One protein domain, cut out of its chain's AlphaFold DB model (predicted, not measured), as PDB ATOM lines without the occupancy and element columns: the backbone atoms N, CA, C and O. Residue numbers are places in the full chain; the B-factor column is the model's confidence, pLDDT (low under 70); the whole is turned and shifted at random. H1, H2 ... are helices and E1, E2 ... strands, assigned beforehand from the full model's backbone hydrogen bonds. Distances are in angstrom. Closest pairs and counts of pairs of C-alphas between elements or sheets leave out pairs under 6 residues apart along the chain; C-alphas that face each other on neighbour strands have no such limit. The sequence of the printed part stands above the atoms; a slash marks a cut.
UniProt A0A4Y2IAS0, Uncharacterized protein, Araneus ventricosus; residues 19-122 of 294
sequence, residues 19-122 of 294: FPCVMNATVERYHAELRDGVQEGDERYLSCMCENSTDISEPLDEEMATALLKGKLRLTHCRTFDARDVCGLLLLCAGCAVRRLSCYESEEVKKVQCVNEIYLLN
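What this domain is: This is residues 19 to 122 of the 294 residues of an uncharacterized protein of Araneus ventricosus (UniProt A0A4Y2IAS0). A twisted sheet of four antiparallel strands forms a layer between helices: H1 lies over one face, while H2 and H3 cover part of the other. The long hairpin of E3 and E4 reaches to one end of the longest axis, and the loop of residues 70 to 83 lies toward the other end. The printed part has 104 residues, with three named helices and four named strands in the order H1 E1 E2 H2 H3 E3 E4; the sheet's order is E2 E1 E3 E4, and the class is mixed, helices and strands. The whole is compact, with a radius of gyration of the C-alphas of 14.7 A, yet elongated, spanning 47 by 28 by 20 A.

Where its parts are: Find C-alpha 19 at (251.190, 204.249, 214.722); from there H1 runs through residue 33, over 21.3 A. E1 is residues 41 to 50, 28.1 A long, and E2 is residues 55 to 59, 13.3 A. Next come H2, residues 62 to 69, 10.5 A, and H3, residues 84 to 92, 11.9 A. E3 begins at C-alpha 93, at (260.400, 206.810, 221.895), and runs 37.0 A to residue 106. E4, residues 111 to 121, covers 31.8 A and ends at C-alpha 121, at (259.849, 208.158, 210.901).

How they stand to each other: Start with the sheet, whose edge strands are E2 and E4. E1 and E2 form a hairpin, with N 46 and O 58 2.8 A apart, within hydrogen-bond range. Between E1 and E3, look at N 45 and O 99, 2.8 A; in the hairpin of E3 and E4, at N 100 and O 117, 2.8 A. H1 is on the sheet at a height of 7.3 A, slantwise to the strands; the closest C-alphas of H1 and E1 are those of Val 22 and Met 49, 6.3 A. On the opposite face, H2 has a height of 9.1 A, and its closest C-alphas to E1 are Ala 65 and Arg 44, 6.9 A. H3, on the same face as H2, is 9.0 A over the sheet and runs along the strands, at 25 degrees to E1 on the local plane. H2 and H3 are apart. E2, H2 H3 and E3 make a split strand-helix-strand unit, two strands running the same way with E1 between them, and its crossover is right-handed. In H1, H2 and H3 every O i to N i+4 pair is within hydrogen-bond range.

The domain as a whole: The two C-alphas farthest apart are those of Arg 79 and Glu 108, 47.4 A. The printed part has no cut, and the long link is H2 to H3. The mean pLDDT of the printed part is 73.3; look for values under 70 at residues 19 to 35, 37 to 38, 53 to 54, 72 to 84 and 122.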
ATOM      1  N   PHE A  19     251.398 203.212 215.742       57.34
ATOM      2  CA  PHE A  19     251.190 204.249 214.722       57.34
ATOM      3  C   PHE A  19     249.802 204.913 214.751       57.34
ATOM      4  O   PHE A  19     249.743 206.143 214.668       57.34
ATOM      5  N   PRO A  20     248.682 204.177 214.918       55.81
ATOM      6  CA  PRO A  20     247.363 204.804 215.002       55.81
ATOM      7  C   PRO A  20     247.231 205.734 216.215       55.81
ATOM      8  O   PRO A  20     246.549 206.753 216.140       55.81
ATOM      9  N   CYS A  21     247.916 205.422 217.321       55.81
ATOM     10  CA  CYS A  21     247.888 206.230 218.536       55.81
ATOM     11  C   CYS A  21     248.644 207.554 218.358       55.81
ATOM     12  O   CYS A  21     248.141 208.592 218.785       55.81
ATOM     13  N   VAL A  22     249.808 207.531 217.695       57.00
ATOM     14  CA  VAL A  22     250.580 208.744 217.360       57.00
ATOM     15  C   VAL A  22     249.762 209.649 216.446       57.00
ATOM     16  O   VAL A  22     249.614 210.838 216.722       57.00
ATOM     17  N   MET A  23     249.165 209.079 215.397       56.53
ATOM     18  CA  MET A  23     248.353 209.834 214.445       56.53
ATOM     19  C   MET A  23     247.138 210.476 215.115       56.53
ATOM     20  O   MET A  23     246.890 211.660 214.903       56.53
ATOM     21  N   ASN A  24     246.406 209.736 215.956       58.84
ATOM     22  CA  ASN A  24     245.204 210.273 216.590       58.84
ATOM     23  C   ASN A  24     245.526 211.391 217.598       58.84
ATOM     24  O   ASN A  24     244.888 212.438 217.557       58.84
ATOM     25  N   ALA A  25     246.559 211.223 218.435       61.47
ATOM     26  CA  ALA A  25     247.001 212.271 219.363       61.47
ATOM     27  C   ALA A  25     247.458 213.541 218.621       61.47
ATOM     28  O   ALA A  25     247.074 214.656 218.978       61.47
ATOM     29  N   THR A  26     248.201 213.366 217.523       60.16
ATOM     30  CA  THR A  26     248.688 214.470 216.686       60.16
ATOM     31  C   THR A  26     247.535 215.231 216.014       60.16
ATOM     32  O   THR A  26     247.550 216.462 215.947       60.16
ATOM     33  N   VAL A  27     246.510 214.518 215.533       60.56
ATOM     34  CA  VAL A  27     245.325 215.111 214.890       60.56
ATOM     35  C   VAL A  27     244.418 215.816 215.903       60.56
ATOM     36  O   VAL A  27     243.938 216.916 215.632       60.56
ATOM     37  N   GLU A  28     244.199 215.236 217.083       63.03
ATOM     38  CA  GLU A  28     243.415 215.877 218.148       63.03
ATOM     39  C   GLU A  28     244.057 217.194 218.598       63.03
ATOM     40  O   GLU A  28     243.364 218.203 218.756       63.03
ATOM     41  N   ARG A  29     245.388 217.216 218.721       64.25
ATOM     42  CA  ARG A  29     246.144 218.421 219.066       64.25
ATOM     43  C   ARG A  29     246.052 219.496 217.985       64.25
ATOM     44  O   ARG A  29     245.799 220.651 218.312       64.25
ATOM     45  N   TYR A  30     246.129 219.115 216.708       62.41
ATOM     46  CA  TYR A  30     245.885 220.031 215.588       62.41
ATOM     47  C   TYR A  30     244.508 220.704 215.671       62.41
ATOM     48  O   TYR A  30     244.381 221.912 215.477       62.41
ATOM     49  N   HIS A  31     243.466 219.940 216.001       62.69
ATOM     50  CA  HIS A  31     242.122 220.491 216.162       62.69
ATOM     51  C   HIS A  31     241.962 221.387 217.393       62.69
ATOM     52  O   HIS A  31     241.046 222.211 217.404       62.69
ATOM     53  N   ALA A  32     242.794 221.220 218.423       65.88
ATOM     54  CA  ALA A  32     242.848 222.130 219.561       65.88
ATOM     55  C   ALA A  32     243.565 223.437 219.182       65.88
ATOM     56  O   ALA A  32     242.991 224.504 219.360       65.88
ATOM     57  N   GLU A  33     244.740 223.349 218.548       65.75
ATOM     58  CA  GLU A  33     245.540 224.500 218.092       65.75
ATOM     59  C   GLU A  33     244.761 225.394 217.110       65.75
ATOM     60  O   GLU A  33     244.767 226.616 217.232       65.75
ATOM     61  N   LEU A  34     243.992 224.795 216.191       61.81
ATOM     62  CA  LEU A  34     243.117 225.535 215.273       61.81
ATOM     63  C   LEU A  34     242.022 226.360 215.969       61.81
ATOM     64  O   LEU A  34     241.557 227.343 215.390       61.81
ATOM     65  N   ARG A  35     241.574 225.971 217.170       65.88
ATOM     66  CA  ARG A  35     240.537 226.721 217.906       65.88
ATOM     67  C   ARG A  35     241.088 227.969 218.578       65.88
ATOM     68  O   ARG A  35     240.333 228.925 218.732       65.88
ATOM     69  N   ASP A  36     242.371 227.965 218.921       72.19
ATOM     70  CA  ASP A  36     243.009 229.045 219.676       72.19
ATOM     71  C   ASP A  36     243.553 230.171 218.773       72.19
ATOM     72  O   ASP A  36     244.085 231.163 219.268       72.19
ATOM     73  N   GLY A  37     243.334 230.072 217.456       60.88
ATOM     74  CA  GLY A  37     243.689 231.098 216.476       60.88
ATOM     75  C   GLY A  37     245.112 230.922 215.958       60.88
ATOM     76  O   GLY A  37     246.059 231.494 216.490       60.88
ATOM     77  N   VAL A  38     245.259 230.143 214.884       66.69
ATOM     78  CA  VAL A  38     246.558 229.922 214.239       66.69
ATOM     79  C   VAL A  38     246.938 231.148 213.413       66.69
ATOM     80  O   VAL A  38     246.152 231.619 212.588       66.69
ATOM     81  N   GLN A  39     248.137 231.674 213.659       71.50
ATOM     82  CA  GLN A  39     248.727 232.738 212.850       71.50
ATOM     83  C   GLN A  39     249.278 232.161 211.539       71.50
ATOM     84  O   GLN A  39     249.593 230.976 211.451       71.50
ATOM     85  N   GLU A  40     249.366 232.990 210.502       73.75
ATOM     86  CA  GLU A  40     250.002 232.605 209.240       73.75
ATOM     87  C   GLU A  40     251.456 232.166 209.491       73.75
ATOM     88  O   GLU A  40     252.202 232.853 210.192       73.75
ATOM     89  N   GLY A  41     251.852 231.010 208.953       82.50
ATOM     90  CA  GLY A  41     253.158 230.425 209.251       82.50
ATOM     91  C   GLY A  41     253.357 229.005 208.720       82.50
ATOM     92  O   GLY A  41     252.404 228.309 208.366       82.50
ATOM     93  N   ASP A  42     254.625 228.587 208.656       82.12
ATOM     94  CA  ASP A  42     255.052 227.216 208.341       82.12
ATOM     95  C   ASP A  42     255.780 226.638 209.559       82.12
ATOM     96  O   ASP A  42     256.996 226.779 209.710       82.12
ATOM     97  N   GLU A  43     255.017 226.031 210.461       84.88
ATOM     98  CA  GLU A  43     255.538 225.437 211.687       84.88
ATOM     99  C   GLU A  43     255.858 223.958 211.473       84.88
ATOM    100  O   GLU A  43     255.172 223.230 210.747       84.88
ATOM    101  N   ARG A  44     256.926 223.481 212.113       83.94
ATOM    102  CA  ARG A  44     257.382 222.094 212.003       83.94
ATOM    103  C   ARG A  44     257.582 221.542 213.399       83.94
ATOM    104  O   ARG A  44     258.156 222.216 214.246       83.94
ATOM    105  N   TYR A  45     257.123 220.321 213.629       85.38
ATOM    106  CA  TYR A  45     257.200 219.666 214.928       85.38
ATOM    107  C   TYR A  45     257.675 218.226 214.779       85.38
ATOM    108  O   TYR A  45     257.328 217.543 213.817       85.38
ATOM    109  N   LEU A  46     258.439 217.744 215.752       85.25
ATOM    110  CA  LEU A  46     258.654 216.324 215.979       85.25
ATOM    111  C   LEU A  46     257.693 215.874 217.075       85.25
ATOM    112  O   LEU A  46     257.845 216.305 218.212       85.25
ATOM    113  N   SER A  47     256.750 214.993 216.756       84.69
ATOM    114  CA  SER A  47     255.841 214.382 217.729       84.69
ATOM    115  C   SER A  47     256.235 212.926 217.951       84.69
ATOM    116  O   SER A  47     256.258 212.130 217.012       84.69
ATOM    117  N   CYS A  48     256.554 212.565 219.189       81.81
ATOM    118  CA  CYS A  48     257.029 211.238 219.562       81.81
ATOM    119  C   CYS A  48     256.150 210.608 220.643       81.81
ATOM    120  O   CYS A  48     255.708 211.276 221.576       81.81
ATOM    121  N   MET A  49     255.949 209.292 220.550       78.38
ATOM    122  CA  MET A  49     255.263 208.497 221.567       78.38
ATOM    123  C   MET A  49     256.248 207.570 222.269       78.38
ATOM    124  O   MET A  49     256.786 206.636 221.674       78.38
ATOM    125  N   CYS A  50     256.479 207.833 223.550       80.06
ATOM    126  CA  CYS A  50     257.475 207.125 224.352       80.06
ATOM    127  C   CYS A  50     256.803 206.121 225.306       80.06
ATOM    128  O   CYS A  50     255.588 206.171 225.510       80.06
ATOM    129  N   GLU A  51     257.575 205.197 225.893       71.31
ATOM    130  CA  GLU A  51     257.061 204.024 226.634       71.31
ATOM    131  C   GLU A  51     256.050 204.357 227.754       71.31
ATOM    132  O   GLU A  51     255.153 203.564 228.039       71.31
ATOM    133  N   ASN A  52     256.106 205.563 228.327       70.38
ATOM    134  CA  ASN A  52     255.172 206.024 229.362       70.38
ATOM    135  C   ASN A  52     253.904 206.715 228.827       70.38
ATOM    136  O   ASN A  52     253.195 207.371 229.589       70.38
ATOM    137  N   SER A  53     253.588 206.570 227.534       55.75
ATOM    138  CA  SER A  53     252.453 207.247 226.877       55.75
ATOM    139  C   SER A  53     252.502 208.780 226.967       55.75
ATOM    140  O   SER A  53     251.470 209.443 226.855       55.75
ATOM    141  N   THR A  54     253.680 209.351 227.207       68.69
ATOM    142  CA  THR A  54     253.905 210.792 227.116       68.69
ATOM    143  C   THR A  54     254.108 211.139 225.650       68.69
ATOM    144  O   THR A  54     255.079 210.686 225.042       68.69
ATOM    145  N   ASP A  55     253.167 211.899 225.096       70.94
ATOM    146  CA  ASP A  55     253.354 212.599 223.828       70.94
ATOM    147  C   ASP A  55     254.305 213.767 224.091       70.94
ATOM    148  O   ASP A  55     254.032 214.620 224.943       70.94
ATOM    149  N   ILE A  56     255.441 213.752 223.405       79.56
ATOM    150  CA  ILE A  56     256.396 214.850 223.427       79.56
ATOM    151  C   ILE A  56     256.410 215.443 222.027       79.56
ATOM    152  O   ILE A  56     256.643 214.731 221.050       79.56
ATOM    153  N   SER A  57     256.132 216.740 221.946       80.94
ATOM    154  CA  SER A  57     256.140 217.495 220.701       80.94
ATOM    155  C   SER A  57     257.136 218.635 220.830       80.94
ATOM    156  O   SER A  57     256.935 219.516 221.662       80.94
ATOM    157  N   GLU A  58     258.180 218.606 220.012       86.25
ATOM    158  CA  GLU A  58     259.229 219.627 219.987       86.25
ATOM    159  C   GLU A  58     259.187 220.387 218.659       86.25
ATOM    160  O   GLU A  58     259.039 219.748 217.611       86.25
ATOM    161  N   PRO A  59     259.304 221.724 218.659       86.06
ATOM    162  CA  PRO A  59     259.433 222.479 217.422       86.06
ATOM    163  C   PRO A  59     260.737 222.105 216.708       86.06
ATOM    164  O   PRO A  59     261.769 221.855 217.329       86.06
ATOM    165  N   LEU A  60     260.687 222.072 215.382       85.94
ATOM    166  CA  LEU A  60     261.829 221.835 214.512       85.94
ATOM    167  C   LEU A  60     262.080 223.075 213.662       85.94
ATOM    168  O   LEU A  60     261.160 223.612 213.043       85.94
ATOM    169  N   ASP A  61     263.338 223.481 213.555       89.44
ATOM    170  CA  ASP A  61     263.736 224.396 212.495       89.44
ATOM    171  C   ASP A  61     263.689 223.708 211.111       89.44
ATOM    172  O   ASP A  61     263.519 222.488 210.969       89.44
ATOM    173  N   GLU A  62     263.799 224.513 210.052       85.44
ATOM    174  CA  GLU A  62     263.745 224.029 208.669       85.44
ATOM    175  C   GLU A  62     264.860 223.043 208.326       85.44
ATOM    176  O   GLU A  62     264.636 222.069 207.596       85.44
ATOM    177  N   GLU A  63     266.063 223.301 208.835       85.50
ATOM    178  CA  GLU A  63     267.254 222.519 208.539       85.50
ATOM    179  C   GLU A  63     267.132 221.126 209.162       85.50
ATOM    180  O   GLU A  63     267.329 220.120 208.471       85.50
ATOM    181  N   MET A  64     266.694 221.056 210.419       82.62
ATOM    182  CA  MET A  64     266.461 219.837 211.183       82.62
ATOM    183  C   MET A  64     265.328 219.007 210.586       82.62
ATOM    184  O   MET A  64     265.506 217.812 210.332       82.62
ATOM    185  N   ALA A  65     264.179 219.623 210.290       83.06
ATOM    186  CA  ALA A  65     263.065 218.931 209.646       83.06
ATOM    187  C   ALA A  65     263.486 218.364 208.282       83.06
ATOM    188  O   ALA A  65     263.229 217.200 207.968       83.06
ATOM    189  N   THR A  66     264.219 219.147 207.488       81.69
ATOM    190  CA  THR A  66     264.743 218.706 206.192       81.69
ATOM    191  C   THR A  66     265.760 217.573 206.338       81.69
ATOM    192  O   THR A  66     265.740 216.624 205.549       81.69
ATOM    193  N   ALA A  67     266.654 217.647 207.326       79.12
ATOM    194  CA  ALA A  67     267.633 216.604 207.613       79.12
ATOM    195  C   ALA A  67     266.950 215.294 208.028       79.12
ATOM    196  O   ALA A  67     267.339 214.227 207.535       79.12
ATOM    197  N   LEU A  68     265.903 215.382 208.858       79.56
ATOM    198  CA  LEU A  68     265.081 214.252 209.279       79.56
ATOM    199  C   LEU A  68     264.367 213.599 208.092       79.56
ATOM    200  O   LEU A  68     264.556 212.407 207.834       79.56
ATOM    201  N   LEU A  69     263.625 214.385 207.309       76.56
ATOM    202  CA  LEU A  69     262.849 213.892 206.167       76.56
ATOM    203  C   LEU A  69     263.723 213.313 205.048       76.56
ATOM    204  O   LEU A  69     263.318 212.378 204.363       76.56
ATOM    205  N   LYS A  70     264.945 213.829 204.868       79.56
ATOM    206  CA  LYS A  70     265.898 213.313 203.871       79.56
ATOM    207  C   LYS A  70     266.711 212.110 204.363       79.56
ATOM    208  O   LYS A  70     267.588 211.658 203.628       79.56
ATOM    209  N   GLY A  71     266.486 211.618 205.585       71.69
ATOM    210  CA  GLY A  71     267.279 210.519 206.149       71.69
ATOM    211  C   GLY A  71     268.754 210.883 206.370       71.69
ATOM    212  O   GLY A  71     269.619 210.008 206.365       71.69
ATOM    213  N   LYS A  72     269.082 212.180 206.464       69.75
ATOM    214  CA  LYS A  72     270.468 212.674 206.523       69.75
ATOM    215  C   LYS A  72     270.984 212.836 207.948       69.75
ATOM    216  O   LYS A  72     272.197 212.962 208.135       69.75
ATOM    217  N   LEU A  73     270.101 212.810 208.944       67.38
ATOM    218  CA  LEU A  73     270.491 212.931 210.340       67.38
ATOM    219  C   LEU A  73     271.159 211.621 210.799       67.38
ATOM    220  O   LEU A  73     270.517 210.596 210.998       67.38
ATOM    221  N   ARG A  74     272.489 211.638 210.932       66.00
ATOM    222  CA  ARG A  74     273.265 210.505 211.482       66.00
ATOM    223  C   ARG A  74     273.441 210.666 212.990       66.00
ATOM    224  O   ARG A  74     273.580 211.793 213.448       66.00
ATOM    225  N   LEU A  75     273.607 209.565 213.735       59.72
ATOM    226  CA  LEU A  75     273.948 209.569 215.176       59.72
ATOM    227  C   LEU A  75     275.132 210.485 215.535       59.72
ATOM    228  O   LEU A  75     275.234 210.982 216.653       59.72
ATOM    229  N   THR A  76     276.049 210.714 214.595       59.19
ATOM    230  CA  THR A  76     277.184 211.626 214.772       59.19
ATOM    231  C   THR A  76     276.763 213.095 214.880       59.19
ATOM    232  O   THR A  76     277.414 213.835 215.608       59.19
ATOM    233  N   HIS A  77     275.667 213.498 214.227       65.31
ATOM    234  CA  HIS A  77     275.090 214.847 214.320       65.31
ATOM    235  C   HIS A  77     274.429 215.091 215.680       65.31
ATOM    236  O   HIS A  77     274.385 216.221 216.140       65.31
ATOM    237  N   CYS A  78     274.017 214.033 216.386       64.75
ATOM    238  CA  CYS A  78     273.470 214.137 217.741       64.75
ATOM    239  C   CYS A  78     274.519 214.517 218.805       64.75
ATOM    240  O   CYS A  78     274.172 214.780 219.955       64.75
ATOM    241  N   ARG A  79     275.818 214.495 218.464       58.47
ATOM    242  CA  ARG A  79     276.908 214.837 219.399       58.47
ATOM    243  C   ARG A  79     277.260 216.322 219.386       58.47
ATOM    244  O   ARG A  79     277.700 216.842 220.413       58.47
ATOM    245  N   THR A  80     277.072 216.979 218.251       54.59
ATOM    246  CA  THR A  80     277.258 218.418 218.075       54.59
ATOM    247  C   THR A  80     275.971 219.120 218.517       54.59
ATOM    248  O   THR A  80     274.884 218.659 218.193       54.59
ATOM    249  N   PHE A  81     276.097 220.127 219.379       53.53
ATOM    250  CA  PHE A  81     274.992 220.797 220.085       53.53
ATOM    251  C   PHE A  81     273.886 221.327 219.135       53.53
ATOM    252  O   PHE A  81     274.165 221.524 217.960       53.53
ATOM    253  N   ASP A  82     272.674 221.528 219.679       61.06
ATOM    254  CA  ASP A  82     271.339 221.803 219.074       61.06
ATOM    255  C   ASP A  82     270.460 220.613 218.647       61.06
ATOM    256  O   ASP A  82     269.241 220.733 218.644       61.06
ATOM    257  N   ALA A  83     271.007 219.416 218.416       61.00
ATOM    258  CA  ALA A  83     270.185 218.245 218.050       61.00
ATOM    259  C   ALA A  83     269.895 217.271 219.213       61.00
ATOM    260  O   ALA A  83     269.329 216.198 218.995       61.00
ATOM    261  N   ARG A  84     270.344 217.573 220.441       69.56
ATOM    262  CA  ARG A  84     270.364 216.593 221.548       69.56
ATOM    263  C   ARG A  84     268.974 216.153 221.989       69.56
ATOM    264  O   ARG A  84     268.780 214.954 222.181       69.56
ATOM    265  N   ASP A  85     268.035 217.085 222.097       76.75
ATOM    266  CA  ASP A  85     266.681 216.787 222.569       76.75
ATOM    267  C   ASP A  85     265.906 215.989 221.511       76.75
ATOM    268  O   ASP A  85     265.394 214.907 221.795       76.75
ATOM    269  N   VAL A  86     265.973 216.424 220.247       79.12
ATOM    270  CA  VAL A  86     265.407 215.723 219.078       79.12
ATOM    271  C   VAL A  86     265.962 214.300 218.956       79.12
ATOM    272  O   VAL A  86     265.209 213.334 218.829       79.12
ATOM    273  N   CYS A  87     267.285 214.131 219.039       79.69
ATOM    274  CA  CYS A  87     267.903 212.808 218.988       79.69
ATOM    275  C   CYS A  87     267.561 211.945 220.207       79.69
ATOM    276  O   CYS A  87     267.421 210.732 220.065       79.69
ATOM    277  N   GLY A  88     267.434 212.547 221.392       77.50
ATOM    278  CA  GLY A  88     266.986 211.860 222.599       77.50
ATOM    279  C   GLY A  88     265.595 211.264 222.411       77.50
ATOM    280  O   GLY A  88     265.398 210.081 222.679       77.50
ATOM    281  N   LEU A  89     264.661 212.038 221.855       80.31
ATOM    282  CA  LEU A  89     263.306 211.571 221.560       80.31
ATOM    283  C   LEU A  89     263.290 210.429 220.545       80.31
ATOM    284  O   LEU A  89     262.673 209.396 220.785       80.31
ATOM    285  N   LEU A  90     264.037 210.560 219.452       79.12
ATOM    286  CA  LEU A  90     264.142 209.513 218.433       79.12
ATOM    287  C   LEU A  90     264.761 208.203 218.947       79.12
ATOM    288  O   LEU A  90     264.545 207.153 218.347       79.12
ATOM    289  N   LEU A  91     265.559 208.258 220.019       78.19
ATOM    290  CA  LEU A  91     266.169 207.081 220.640       78.19
ATOM    291  C   LEU A  91     265.306 206.464 221.745       78.19
ATOM    292  O   LEU A  91     265.373 205.256 221.955       78.19
ATOM    293  N   LEU A  92     264.552 207.285 222.477       78.31
ATOM    294  CA  LEU A  92     263.792 206.863 223.657       78.31
ATOM    295  C   LEU A  92     262.339 206.498 223.346       78.31
ATOM    296  O   LEU A  92     261.686 205.841 224.157       78.31
ATOM    297  N   CYS A  93     261.810 206.953 222.214       77.75
ATOM    298  CA  CYS A  93     260.400 206.810 221.895       77.75
ATOM    299  C   CYS A  93     260.167 205.667 220.903       77.75
ATOM    300  O   CYS A  93     260.981 205.395 220.025       77.75
ATOM    301  N   ALA A  94     259.038 204.977 221.068       73.00
ATOM    302  CA  ALA A  94     258.687 203.794 220.289       73.00
ATOM    303  C   ALA A  94     258.257 204.134 218.854       73.00
ATOM    304  O   ALA A  94     258.221 203.254 218.004       73.00
ATOM    305  N   GLY A  95     257.925 205.399 218.596       79.62
ATOM    306  CA  GLY A  95     257.644 205.922 217.269       79.62
ATOM    307  C   GLY A  95     257.618 207.445 217.290       79.62
ATOM    308  O   GLY A  95     257.188 208.053 218.273       79.62
ATOM    309  N   CYS A  96     258.074 208.053 216.200       79.31
ATOM    310  CA  CYS A  96     258.082 209.498 216.018       79.31
ATOM    311  C   CYS A  96     257.554 209.871 214.633       79.31
ATOM    312  O   CYS A  96     257.720 209.129 213.663       79.31
ATOM    313  N   ALA A  97     256.944 211.044 214.534       81.06
ATOM    314  CA  ALA A  97     256.472 211.624 213.293       81.06
ATOM    315  C   ALA A  97     256.931 213.079 213.192       81.06
ATOM    316  O   ALA A  97     256.893 213.819 214.173       81.06
ATOM    317  N   VAL A  98     257.351 213.497 212.001       82.12
ATOM    318  CA  VAL A  98     257.557 214.912 211.688       82.12
ATOM    319  C   VAL A  98     256.241 215.463 211.165       82.12
ATOM    320  O   VAL A  98     255.695 214.959 210.184       82.12
ATOM    321  N   ARG A  99     255.730 216.499 211.814       80.69
ATOM    322  CA  ARG A  99     254.544 217.241 211.410       80.69
ATOM    323  C   ARG A  99     254.975 218.561 210.784       80.69
ATOM    324  O   ARG A  99     255.827 219.251 211.336       80.69
ATOM    325  N   ARG A 100     254.377 218.920 209.653       81.06
ATOM    326  CA  ARG A 100     254.507 220.238 209.032       81.06
ATOM    327  C   ARG A 100     253.126 220.857 208.909       81.06
ATOM    328  O   ARG A 100     252.241 220.271 208.291       81.06
ATOM    329  N   LEU A 101     252.958 222.022 209.512       78.31
ATOM    330  CA  LEU A 101     251.738 222.800 209.474       78.31
ATOM    331  C   LEU A 101     251.998 224.062 208.656       78.31
ATOM    332  O   LEU A 101     252.698 224.956 209.114       78.31
ATOM    333  N   SER A 102     251.417 224.133 207.464       81.19
ATOM    334  CA  SER A 102     251.515 225.313 206.605       81.19
ATOM    335  C   SER A 102     250.154 225.995 206.535       81.19
ATOM    336  O   SER A 102     249.213 225.445 205.959       81.19
ATOM    337  N   CYS A 103     250.043 227.178 207.130       81.31
ATOM    338  CA  CYS A 103     248.833 227.993 207.132       81.31
ATOM    339  C   CYS A 103     249.019 229.214 206.232       81.31
ATOM    340  O   CYS A 103     250.003 229.934 206.372       81.31
ATOM    341  N   TYR A 104     248.075 229.446 205.323       81.38
ATOM    342  CA  TYR A 104     248.068 230.580 204.398       81.38
ATOM    343  C   TYR A 104     246.677 231.214 204.341       81.38
ATOM    344  O   TYR A 104     245.657 230.535 204.507       81.38
ATOM    345  N   GLU A 105     246.608 232.522 204.099       83.19
ATOM    346  CA  GLU A 105     245.330 233.187 203.858       83.19
ATOM    347  C   GLU A 105     244.825 232.856 202.447       83.19
ATOM    348  O   GLU A 105     245.501 233.079 201.444       83.19
ATOM    349  N   SER A 106     243.630 232.270 202.349       79.88
ATOM    350  CA  SER A 106     243.017 231.975 201.054       79.88
ATOM    351  C   SER A 106     242.323 233.220 200.499       79.88
ATOM    352  O   SER A 106     241.341 233.686 201.086       79.88
ATOM    353  N   GLU A 107     242.778 233.707 199.337       82.88
ATOM    354  CA  GLU A 107     242.177 234.857 198.636       82.88
ATOM    355  C   GLU A 107     240.679 234.659 198.345       82.88
ATOM    356  O   GLU A 107     239.897 235.607 198.402       82.88
ATOM    357  N   GLU A 108     240.257 233.418 198.087       75.50
ATOM    358  CA  GLU A 108     238.871 233.095 197.735       75.50
ATOM    359  C   GLU A 108     237.913 233.172 198.931       75.50
ATOM    360  O   GLU A 108     236.732 233.479 198.764       75.50
ATOM    361  N   VAL A 109     238.397 232.880 200.144       75.31
ATOM    362  CA  VAL A 109     237.530 232.654 201.314       75.31
ATOM    363  C   VAL A 109     237.765 233.681 202.429       75.31
ATOM    364  O   VAL A 109     236.969 233.729 203.367       75.31
ATOM    365  N   LYS A 110     238.820 234.515 202.346       78.06
ATOM    366  CA  LYS A 110     239.282 235.395 203.445       78.06
ATOM    367  C   LYS A 110     239.345 234.647 204.782       78.06
ATOM    368  O   LYS A 110     238.891 235.123 205.823       78.06
ATOM    369  N   LYS A 111     239.802 233.398 204.718       78.81
ATOM    370  CA  LYS A 111     239.986 232.507 205.861       78.81
ATOM    371  C   LYS A 111     241.364 231.884 205.752       78.81
ATOM    372  O   LYS A 111     241.784 231.501 204.659       78.81
ATOM    373  N   VAL A 112     242.024 231.748 206.897       75.06
ATOM    374  CA  VAL A 112     243.266 230.989 207.015       75.06
ATOM    375  C   VAL A 112     242.952 229.522 206.723       75.06
ATOM    376  O   VAL A 112     242.094 228.916 207.371       75.06
ATOM    377  N   GLN A 113     243.606 228.967 205.707       73.75
ATOM    378  CA  GLN A 113     243.595 227.544 205.403       73.75
ATOM    379  C   GLN A 113     244.911 226.943 205.873       73.75
ATOM    380  O   GLN A 113     245.975 227.463 205.560       73.75
ATOM    381  N   CYS A 114     244.832 225.835 206.602       71.06
ATOM    382  CA  CYS A 114     245.998 225.124 207.100       71.06
ATOM    383  C   CYS A 114     246.083 223.734 206.474       71.06
ATOM    384  O   CYS A 114     245.108 222.976 206.465       71.06
ATOM    385  N   VAL A 115     247.266 223.394 205.970       75.94
ATOM    386  CA  VAL A 115     247.614 222.064 205.476       75.94
ATOM    387  C   VAL A 115     248.513 221.406 206.514       75.94
ATOM    388  O   VAL A 115     249.564 221.938 206.858       75.94
ATOM    389  N   ASN A 116     248.079 220.254 207.023       73.00
ATOM    390  CA  ASN A 116     248.827 219.470 207.998       73.00
ATOM    391  C   ASN A 116     249.402 218.223 207.312       73.00
ATOM    392  O   ASN A 116     248.658 217.312 206.945       73.00
ATOM    393  N   GLU A 117     250.715 218.190 207.129       76.25
ATOM    394  CA  GLU A 117     251.444 217.048 206.585       76.25
ATOM    395  C   GLU A 117     252.108 216.277 207.729       76.25
ATOM    396  O   GLU A 117     252.783 216.865 208.572       76.25
ATOM    397  N   ILE A 118     251.937 214.954 207.767       74.19
ATOM    398  CA  ILE A 118     252.536 214.095 208.795       74.19
ATOM    399  C   ILE A 118     253.402 213.039 208.112       74.19
ATOM    400  O   ILE A 118     252.927 212.272 207.273       74.19
ATOM    401  N   TYR A 119     254.671 212.994 208.498       76.25
ATOM    402  CA  TYR A 119     255.691 212.095 207.978       76.25
ATOM    403  C   TYR A 119     256.121 211.137 209.085       76.25
ATOM    404  O   TYR A 119     256.702 211.555 210.085       76.25
ATOM    405  N   LEU A 120     255.840 209.846 208.923       74.88
ATOM    406  CA  LEU A 120     256.225 208.838 209.907       74.88
ATOM    407  C   LEU A 120     257.718 208.527 209.768       74.88
ATOM    408  O   LEU A 120     258.199 208.231 208.672       74.88
ATOM    409  N   LEU A 121     258.456 208.584 210.875       77.62
ATOM    410  CA  LEU A 121     259.849 208.158 210.901       77.62
ATOM    411  C   LEU A 121     259.880 206.649 211.143       77.62
ATOM    412  O   LEU A 121     259.296 206.153 212.101       77.62
ATOM    413  N   ASN A 122     260.521 205.920 210.230       65.94
ATOM    414  CA  ASN A 122     260.539 204.460 210.250       65.94
ATOM    415  C   ASN A 122     261.297 203.932 211.481       65.94
ATOM    416  O   ASN A 122     262.320 204.506 211.880       65.94
TER     417      ASN A 122